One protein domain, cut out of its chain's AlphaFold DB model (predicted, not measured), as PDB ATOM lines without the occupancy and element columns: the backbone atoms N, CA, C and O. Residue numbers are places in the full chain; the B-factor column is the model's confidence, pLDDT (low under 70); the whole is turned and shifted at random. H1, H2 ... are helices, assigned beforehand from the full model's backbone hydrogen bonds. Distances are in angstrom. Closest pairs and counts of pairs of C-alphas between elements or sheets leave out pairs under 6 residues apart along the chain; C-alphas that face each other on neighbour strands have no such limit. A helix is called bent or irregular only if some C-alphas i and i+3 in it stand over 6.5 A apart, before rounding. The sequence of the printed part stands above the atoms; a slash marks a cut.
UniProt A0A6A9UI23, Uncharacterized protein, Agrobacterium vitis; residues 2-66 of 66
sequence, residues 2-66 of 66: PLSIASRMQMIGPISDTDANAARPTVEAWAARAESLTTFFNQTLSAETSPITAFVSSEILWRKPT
ATOM      1  N   PRO A   2     136.136 189.635 171.907       75.75
ATOM      2  CA  PRO A   2     136.792 188.408 172.356       75.75
ATOM      3  C   PRO A   2     136.402 188.100 173.809       75.75
ATOM      4  O   PRO A   2     136.218 189.009 174.618       75.75
ATOM      5  N   LEU A   3     136.229 186.815 174.135       83.19
ATOM      6  CA  LEU A   3     135.938 186.389 175.507       83.19
ATOM      7  C   LEU A   3     137.143 186.675 176.408       83.19
ATOM      8  O   LEU A   3     138.277 186.364 176.040       83.19
ATOM      9  N   SER A   4     136.884 187.194 177.611       92.44
ATOM     10  CA  SER A   4     137.923 187.394 178.623       92.44
ATOM     11  C   SER A   4     138.505 186.060 179.096       92.44
ATOM     12  O   SER A   4     137.811 185.039 179.098       92.44
ATOM     13  N   ILE A   5     139.754 186.068 179.574       92.81
ATOM     14  CA  ILE A   5     140.386 184.874 180.161       92.81
ATOM     15  C   ILE A   5     139.536 184.310 181.302       92.81
ATOM     16  O   ILE A   5     139.321 183.106 181.353       92.81
ATOM     17  N   ALA A   6     138.961 185.163 182.154       90.88
ATOM     18  CA  ALA A   6     138.055 184.726 183.218       90.88
ATOM     19  C   ALA A   6     136.843 183.942 182.680       90.88
ATOM     20  O   ALA A   6     136.527 182.875 183.200       90.88
ATOM     21  N   SER A   7     136.217 184.418 181.598       91.69
ATOM     22  CA  SER A   7     135.091 183.714 180.963       91.69
ATOM     23  C   SER A   7     135.530 182.374 180.369       91.69
ATOM     24  O   SER A   7     134.827 181.378 180.483       91.69
ATOM     25  N   ARG A   8     136.724 182.319 179.767       90.06
ATOM     26  CA  ARG A   8     137.288 181.078 179.213       90.06
ATOM     27  C   ARG A   8     137.596 180.051 180.295       90.06
ATOM     28  O   ARG A   8     137.298 178.880 180.107       90.06
ATOM     29  N   MET A   9     138.130 180.493 181.432       92.44
ATOM     30  CA  MET A   9     138.361 179.631 182.593       92.44
ATOM     31  C   MET A   9     137.046 179.039 183.120       92.44
ATOM     32  O   MET A   9     137.005 177.858 183.439       92.44
ATOM     33  N   GLN A  10     135.952 179.812 183.134       89.75
ATOM     34  CA  GLN A  10     134.626 179.308 183.529       89.75
ATOM     35  C   GLN A  10     134.086 178.223 182.582       89.75
ATOM     36  O   GLN A  10     133.357 177.337 183.022       89.75
ATOM     37  N   MET A  11     134.457 178.254 181.297       89.38
ATOM     38  CA  MET A  11     134.020 177.259 180.306       89.38
ATOM     39  C   MET A  11     134.701 175.892 180.458       89.38
ATOM     40  O   MET A  11     134.189 174.913 179.922       89.38
ATOM     41  N   ILE A  12     135.829 175.804 181.173       87.56
ATOM     42  CA  ILE A  12     136.494 174.523 181.483       87.56
ATOM     43  C   ILE A  12     135.640 173.690 182.453       87.56
ATOM     44  O   ILE A  12     135.721 172.464 182.459       87.56
ATOM     45  N   GLY A  13     134.771 174.351 183.225       83.06
ATOM     46  CA  GLY A  13     133.944 173.735 184.254       83.06
ATOM     47  C   GLY A  13     134.519 173.930 185.661       83.06
ATOM     48  O   GLY A  13     135.483 174.677 185.846       83.06
ATOM     49  N   PRO A  14     133.906 173.305 186.680       89.62
ATOM     50  CA  PRO A  14     134.364 173.425 188.057       89.62
ATOM     51  C   PRO A  14     135.724 172.734 188.229       89.62
ATOM     52  O   PRO A  14     135.835 171.520 188.070       89.62
ATOM     53  N   ILE A  15     136.748 173.513 188.576       90.94
ATOM     54  CA  ILE A  15     138.113 173.050 188.859       90.94
ATOM     55  C   ILE A  15     138.615 173.684 190.160       90.94
ATOM     56  O   ILE A  15     138.107 174.728 190.572       90.94
ATOM     57  N   SER A  16     139.590 173.054 190.820       94.88
ATOM     58  CA  SER A  16     140.208 173.629 192.020       94.88
ATOM     59  C   SER A  16     141.011 174.891 191.681       94.88
ATOM     60  O   SER A  16     141.452 175.060 190.544       94.88
ATOM     61  N   ASP A  17     141.262 175.762 192.661       93.38
ATOM     62  CA  ASP A  17     142.090 176.960 192.444       93.38
ATOM     63  C   ASP A  17     143.517 176.608 191.994       93.38
ATOM     64  O   ASP A  17     144.108 177.303 191.166       93.38
ATOM     65  N   THR A  18     144.066 175.502 192.502       96.25
ATOM     66  CA  THR A  18     145.380 174.987 192.094       96.25
ATOM     67  C   THR A  18     145.382 174.614 190.613       96.25
ATOM     68  O   THR A  18     146.257 175.065 189.871       96.25
ATOM     69  N   ASP A  19     144.377 173.860 190.163       93.75
ATOM     70  CA  ASP A  19     144.250 173.451 188.760       93.75
ATOM     71  C   ASP A  19     143.955 174.650 187.854       93.75
ATOM     72  O   ASP A  19     144.503 174.756 186.756       93.75
ATOM     73  N   ALA A  20     143.148 175.603 188.327       94.00
ATOM     74  CA  ALA A  20     142.862 176.842 187.613       94.00
ATOM     75  C   ALA A  20     144.132 177.666 187.384       94.00
ATOM     76  O   ALA A  20     144.353 178.175 186.284       94.00
ATOM     77  N   ASN A  21     144.988 177.781 188.399       95.31
ATOM     78  CA  ASN A  21     146.257 178.490 188.284       95.31
ATOM     79  C   ASN A  21     147.243 177.757 187.368       95.31
ATOM     80  O   ASN A  21     147.937 178.412 186.592       95.31
ATOM     81  N   ALA A  22     147.261 176.423 187.399       96.19
ATOM     82  CA  ALA A  22     148.086 175.617 186.502       96.19
ATOM     83  C   ALA A  22     147.629 175.710 185.034       96.19
ATOM     84  O   ALA A  22     148.461 175.792 184.133       96.19
ATOM     85  N   ALA A  23     146.318 175.735 184.781       93.12
ATOM     86  CA  ALA A  23     145.750 175.796 183.433       93.12
ATOM     87  C   ALA A  23     145.783 177.205 182.815       93.12
ATOM     88  O   ALA A  23     145.795 177.340 181.589       93.12
ATOM     89  N   ARG A  24     145.809 178.262 183.639       94.88
ATOM     90  CA  ARG A  24     145.722 179.661 183.191       94.88
ATOM     91  C   ARG A  24     146.723 180.028 182.079       94.88
ATOM     92  O   ARG A  24     146.253 180.549 181.066       94.88
ATOM     93  N   PRO A  25     148.033 179.713 182.166       96.50
ATOM     94  CA  PRO A  25     148.979 180.040 181.094       96.50
ATOM     95  C   PRO A  25     148.634 179.361 179.762       96.50
ATOM     96  O   PRO A  25     148.785 179.946 178.688       96.50
ATOM     97  N   THR A  26     148.131 178.124 179.808       94.44
ATOM     98  CA  THR A  26     147.694 177.393 178.613       94.44
ATOM     99  C   THR A  26     146.463 178.042 177.990       94.44
ATOM    100  O   THR A  26     146.416 178.224 176.773       94.44
ATOM    101  N   VAL A  27     145.489 178.436 178.812       93.56
ATOM    102  CA  VAL A  27     144.263 179.110 178.356       93.56
ATOM    103  C   VAL A  27     144.575 180.465 177.727       93.56
ATOM    104  O   VAL A  27     144.012 180.793 176.683       93.56
ATOM    105  N   GLU A  28     145.504 181.224 178.303       94.94
ATOM    106  CA  GLU A  28     146.002 182.481 177.734       94.94
ATOM    107  C   GLU A  28     146.659 182.261 176.366       94.94
ATOM    108  O   GLU A  28     146.309 182.932 175.391       94.94
ATOM    109  N   ALA A  29     147.539 181.263 176.250       93.38
ATOM    110  CA  ALA A  29     148.182 180.927 174.983       93.38
ATOM    111  C   ALA A  29     147.172 180.492 173.907       93.38
ATOM    112  O   ALA A  29     147.305 180.848 172.734       93.38
ATOM    113  N   TRP A  30     146.148 179.722 174.282       92.88
ATOM    114  CA  TRP A  30     145.085 179.309 173.364       92.88
ATOM    115  C   TRP A  30     144.205 180.482 172.935       92.88
ATOM    116  O   TRP A  30     143.864 180.572 171.755       92.88
ATOM    117  N   ALA A  31     143.889 181.402 173.849       91.81
ATOM    118  CA  ALA A  31     143.142 182.615 173.529       91.81
ATOM    119  C   ALA A  31     143.879 183.464 172.480       91.81
ATOM    120  O   ALA A  31     143.291 183.799 171.453       91.81
ATOM    121  N   ALA A  32     145.181 183.708 172.671       90.62
ATOM    122  CA  ALA A  32     146.001 184.473 171.728       90.62
ATOM    123  C   ALA A  32     146.067 183.827 170.329       90.62
ATOM    124  O   ALA A  32     145.981 184.507 169.301       90.62
ATOM    125  N   ARG A  33     146.180 182.493 170.268       91.06
ATOM    126  CA  ARG A  33     146.163 181.747 168.997       91.06
ATOM    127  C   ARG A  33     144.808 181.827 168.305       91.06
ATOM    128  O   ARG A  33     144.765 182.036 167.096       91.06
ATOM    129  N   ALA A  34     143.712 181.691 169.051       87.38
ATOM    130  CA  ALA A  34     142.363 181.790 168.502       87.38
ATOM    131  C   ALA A  34     142.081 183.187 167.923       87.38
ATOM    132  O   ALA A  34     141.489 183.300 166.850       87.38
ATOM    133  N   GLU A  35     142.541 184.247 168.588       89.06
ATOM    134  CA  GLU A  35     142.431 185.627 168.093       89.06
ATOM    135  C   GLU A  35     143.261 185.850 166.827       89.06
ATOM    136  O   GLU A  35     142.769 186.430 165.856       89.06
ATOM    137  N   SER A  36     144.488 185.325 166.805       88.75
ATOM    138  CA  SER A  36     145.365 185.388 165.632       88.75
ATOM    139  C   SER A  36     144.745 184.662 164.433       88.75
ATOM    140  O   SER A  36     144.695 185.211 163.333       88.75
ATOM    141  N   LEU A  37     144.195 183.463 164.653       86.75
ATOM    142  CA  LEU A  37     143.505 182.690 163.620       86.75
ATOM    143  C   LEU A  37     142.250 183.408 163.119       86.75
ATOM    144  O   LEU A  37     142.038 183.492 161.915       86.75
ATOM    145  N   THR A  38     141.444 183.959 164.027       85.25
ATOM    146  CA  THR A  38     140.237 184.725 163.672       85.25
ATOM    147  C   THR A  38     140.595 185.943 162.822       85.25
ATOM    148  O   THR A  38     139.940 186.214 161.819       85.25
ATOM    149  N   THR A  39     141.663 186.655 163.188       87.62
ATOM    150  CA  THR A  39     142.165 187.810 162.429       87.62
ATOM    151  C   THR A  39     142.602 187.398 161.028       87.62
ATOM    152  O   THR A  39     142.160 188.002 160.054       87.62
ATOM    153  N   PHE A  40     143.401 186.331 160.916       86.81
ATOM    154  CA  PHE A  40     143.808 185.775 159.627       86.81
ATOM    155  C   PHE A  40     142.600 185.397 158.762       86.81
ATOM    156  O   PHE A  40     142.538 185.793 157.598       86.81
ATOM    157  N   PHE A  41     141.626 184.682 159.335       83.94
ATOM    158  CA  PHE A  41     140.419 184.232 158.638       83.94
ATOM    159  C   PHE A  41     139.647 185.427 158.066       83.94
ATOM    160  O   PHE A  41     139.361 185.459 156.875       83.94
ATOM    161  N   ASN A  42     139.403 186.452 158.886       82.94
ATOM    162  CA  ASN A  42     138.658 187.649 158.486       82.94
ATOM    163  C   ASN A  42     139.383 188.511 157.439       82.94
ATOM    164  O   ASN A  42     138.727 189.234 156.695       82.94
ATOM    165  N   GLN A  43     140.717 188.486 157.407       88.31
ATOM    166  CA  GLN A  43     141.514 189.275 156.459       88.31
ATOM    167  C   GLN A  43     141.767 188.553 155.135       88.31
ATOM    168  O   GLN A  43     141.954 189.206 154.112       88.31
ATOM    169  N   THR A  44     141.815 187.221 155.160       85.44
ATOM    170  CA  THR A  44     142.354 186.429 154.045       85.44
ATOM    171  C   THR A  44     141.279 185.629 153.326       85.44
ATOM    172  O   THR A  44     141.421 185.343 152.139       85.44
ATOM    173  N   LEU A  45     140.215 185.241 154.026       82.31
ATOM    174  CA  LEU A  45     139.218 184.323 153.497       82.31
ATOM    175  C   LEU A  45     137.939 185.075 153.141       82.31
ATOM    176  O   LEU A  45     137.446 185.912 153.895       82.31
ATOM    177  N   SER A  46     137.407 184.777 151.958       81.00
ATOM    178  CA  SER A  46     136.118 185.310 151.528       81.00
ATOM    179  C   SER A  46     134.979 184.634 152.291       81.00
ATOM    180  O   SER A  46     135.124 183.515 152.785       81.00
ATOM    181  N   ALA A  47     133.803 185.264 152.305       74.06
ATOM    182  CA  ALA A  47     132.580 184.661 152.841       74.06
ATOM    183  C   ALA A  47     132.171 183.353 152.125       74.06
ATOM    184  O   ALA A  47     131.368 182.587 152.648       74.06
ATOM    185  N   GLU A  48     132.732 183.090 150.942       78.25
ATOM    186  CA  GLU A  48     132.525 181.861 150.169       78.25
ATOM    187  C   GLU A  48     133.483 180.737 150.587       78.25
ATOM    188  O   GLU A  48     133.335 179.588 150.164       78.25
ATOM    189  N   THR A  49     134.473 181.041 151.433       75.00
ATOM    190  CA  THR A  49     135.397 180.036 151.949       75.00
ATOM    191  C   THR A  49     134.654 179.133 152.922       75.00
ATOM    192  O   THR A  49     134.284 179.542 154.024       75.00
ATOM    193  N   SER A  50     134.445 177.882 152.514       63.31
ATOM    194  CA  SER A  50     133.813 176.881 153.369       63.31
ATOM    195  C   SER A  50     134.659 176.660 154.627       63.31
ATOM    196  O   SER A  50     135.857 176.380 154.509       63.31
ATOM    197  N   PRO A  51     134.078 176.761 155.836       62.47
ATOM    198  CA  PRO A  51     134.815 176.464 157.050       62.47
ATOM    199  C   PRO A  51     135.241 174.995 157.018       62.47
ATOM    200  O   PRO A  51     134.413 174.098 156.836       62.47
ATOM    201  N   ILE A  52     136.536 174.735 157.214       59.56
ATOM    202  CA  ILE A  52     137.011 173.374 157.469       59.56
ATOM    203  C   ILE A  52     136.363 172.936 158.780       59.56
ATOM    204  O   ILE A  52     136.741 173.377 159.864       59.56
ATOM    205  N   THR A  53     135.350 172.082 158.672       53.28
ATOM    206  CA  THR A  53     134.698 171.486 159.834       53.28
ATOM    207  C   THR A  53     135.583 170.333 160.290       53.28
ATOM    208  O   THR A  53     135.442 169.203 159.831       53.28
ATOM    209  N   ALA A  54     136.572 170.623 161.135       49.47
ATOM    210  CA  ALA A  54     137.362 169.578 161.766       49.47
ATOM    211  C   ALA A  54     136.507 168.915 162.855       49.47
ATOM    212  O   ALA A  54     136.315 169.471 163.936       49.47
ATOM    213  N   PHE A  55     135.981 167.724 162.569       45.91
ATOM    214  CA  PHE A  55     135.431 166.853 163.601       45.91
ATOM    215  C   PHE A  55     136.590 166.363 164.470       45.91
ATOM    216  O   PHE A  55     137.274 165.399 164.132       45.91
ATOM    217  N   VAL A  56     136.834 167.041 165.593       45.91
ATOM    218  CA  VAL A  56     137.684 166.491 166.649       45.91
ATOM    219  C   VAL A  56     136.885 165.355 167.277       45.91
ATOM    220  O   VAL A  56     136.014 165.580 168.113       45.91
ATOM    221  N   SER A  57     137.119 164.131 166.798       39.50
ATOM    222  CA  SER A  57     136.594 162.921 167.424       39.50
ATOM    223  C   SER A  57     136.984 162.949 168.899       39.50
ATOM    224  O   SER A  57     138.163 162.822 169.221       39.50
ATOM    225  N   SER A  58     136.010 163.085 169.800       42.59
ATOM    226  CA  SER A  58     136.215 162.738 171.207       42.59
ATOM    227  C   SER A  58     136.764 161.311 171.253       42.59
ATOM    228  O   SER A  58     136.213 160.446 170.569       42.59
ATOM    229  N   GLU A  59     137.835 161.059 172.000       47.16
ATOM    230  CA  GLU A  59     138.538 159.769 172.130       47.16
ATOM    231  C   GLU A  59     137.683 158.619 172.733       47.16
ATOM    232  O   GLU A  59     138.105 157.914 173.642       47.16
ATOM    233  N   ILE A  60     136.471 158.363 172.238       47.28
ATOM    234  CA  ILE A  60     135.574 157.291 172.710       47.28
ATOM    235  C   ILE A  60     135.881 155.923 172.060       47.28
ATOM    236  O   ILE A  60     135.235 154.921 172.374       47.28
ATOM    237  N   LEU A  61     136.910 155.819 171.211       46.44
ATOM    238  CA  LEU A  61     137.299 154.548 170.582       46.44
ATOM    239  C   LEU A  61     138.403 153.758 171.303       46.44
ATOM    240  O   LEU A  61     138.686 152.640 170.887       46.44
ATOM    241  N   TRP A  62     138.932 154.220 172.441       47.78
ATOM    242  CA  TRP A  62     139.706 153.349 173.342       47.78
ATOM    243  C   TRP A  62     138.772 152.533 174.252       47.78
ATOM    244  O   TRP A  62     138.852 152.565 175.481       47.78
ATOM    245  N   ARG A  63     137.845 151.779 173.647       48.62
ATOM    246  CA  ARG A  63     137.180 150.678 174.351       48.62
ATOM    247  C   ARG A  63     138.246 149.616 174.624       48.62
ATOM    248  O   ARG A  63     138.820 149.064 173.691       48.62
ATOM    249  N   LYS A  64     138.518 149.381 175.911       53.03
ATOM    250  CA  LYS A  64     139.378 148.301 176.418       53.03
ATOM    251  C   LYS A  64     139.107 146.988 175.663       53.03
ATOM    252  O   LYS A  64     137.934 146.621 175.554       53.03
ATOM    253  N   PRO A  65     140.135 146.247 175.214       55.19
ATOM    254  CA  PRO A  65     139.972 144.823 174.975       55.19
ATOM    255  C   PRO A  65     139.685 144.150 176.324       55.19
ATOM    256  O   PRO A  65     140.307 144.490 177.332       55.19
ATOM    257  N   THR A  66     138.688 143.269 176.313       52.84
ATOM    258  CA  THR A  66     138.321 142.316 177.373       52.84
ATOM    259  C   THR A  66     139.501 141.528 177.912       52.84
ATOM    260  O   THR A  66     140.334 141.118 177.071       52.84
TER     261      THR A  66
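This is residues 2 to 66 of the 66 residues of an uncharacterized protein of Agrobacterium vitis (UniProt A0A6A9UI23). A short helix, H1, sits crosswise beside the first half of one long helix, H2, and from the far end of H2 a long tail without named elements folds back and swings away, making a wide open V with it. Residues 52 to 66 of that tail stick out with nothing packed on them. The printed part has 65 residues with two named helices, H1 then H2, and no named strand; the class is all helix. The whole is extended, with a radius of gyration of the C-alphas of 16.7 A, and flat, spanning 47 by 37 by 15 A.

Start at Pro 2 and go on to H1, residues 5 to 11; a tight link of 5 residues joins it to H2, residues 17 to 44. The two helices touch, and H2 does so with residues 20 to 31 alone. Look at Ile 5 and Glu 28, whose C-alphas are the closest, 6.6 A apart. The lines of the helices stand about perpendicular, at 76 degrees. H2 has a kink of 41 degrees near residue 25 and is irregular, with C-alphas 22 and 25 at 7.0 A. In H1 every O i to N i+4 pair is within hydrogen-bond range; in H2 22 of 24 are.

Find C-alpha 5 at (140.386, 184.874, 180.161), where H1 begins; it runs 9.9 A to C-alpha 11. H2 begins at C-alpha 17, at (142.090, 176.960, 192.444), and ends 39.6 A away at C-alpha 44, at (142.354, 186.429, 154.045).

The printed part has no cut and ends at Thr 66, the chain's last residue. The two C-alphas farthest apart, those of Gln 43 and Thr 66, are 51.5 A apart. Residues 42 to 48, of which 42 to 44 belong to H2, and residues 52 to 66 stand free. The mean pLDDT of the printed part is 79.0, and residues 50 to 66 are under 70.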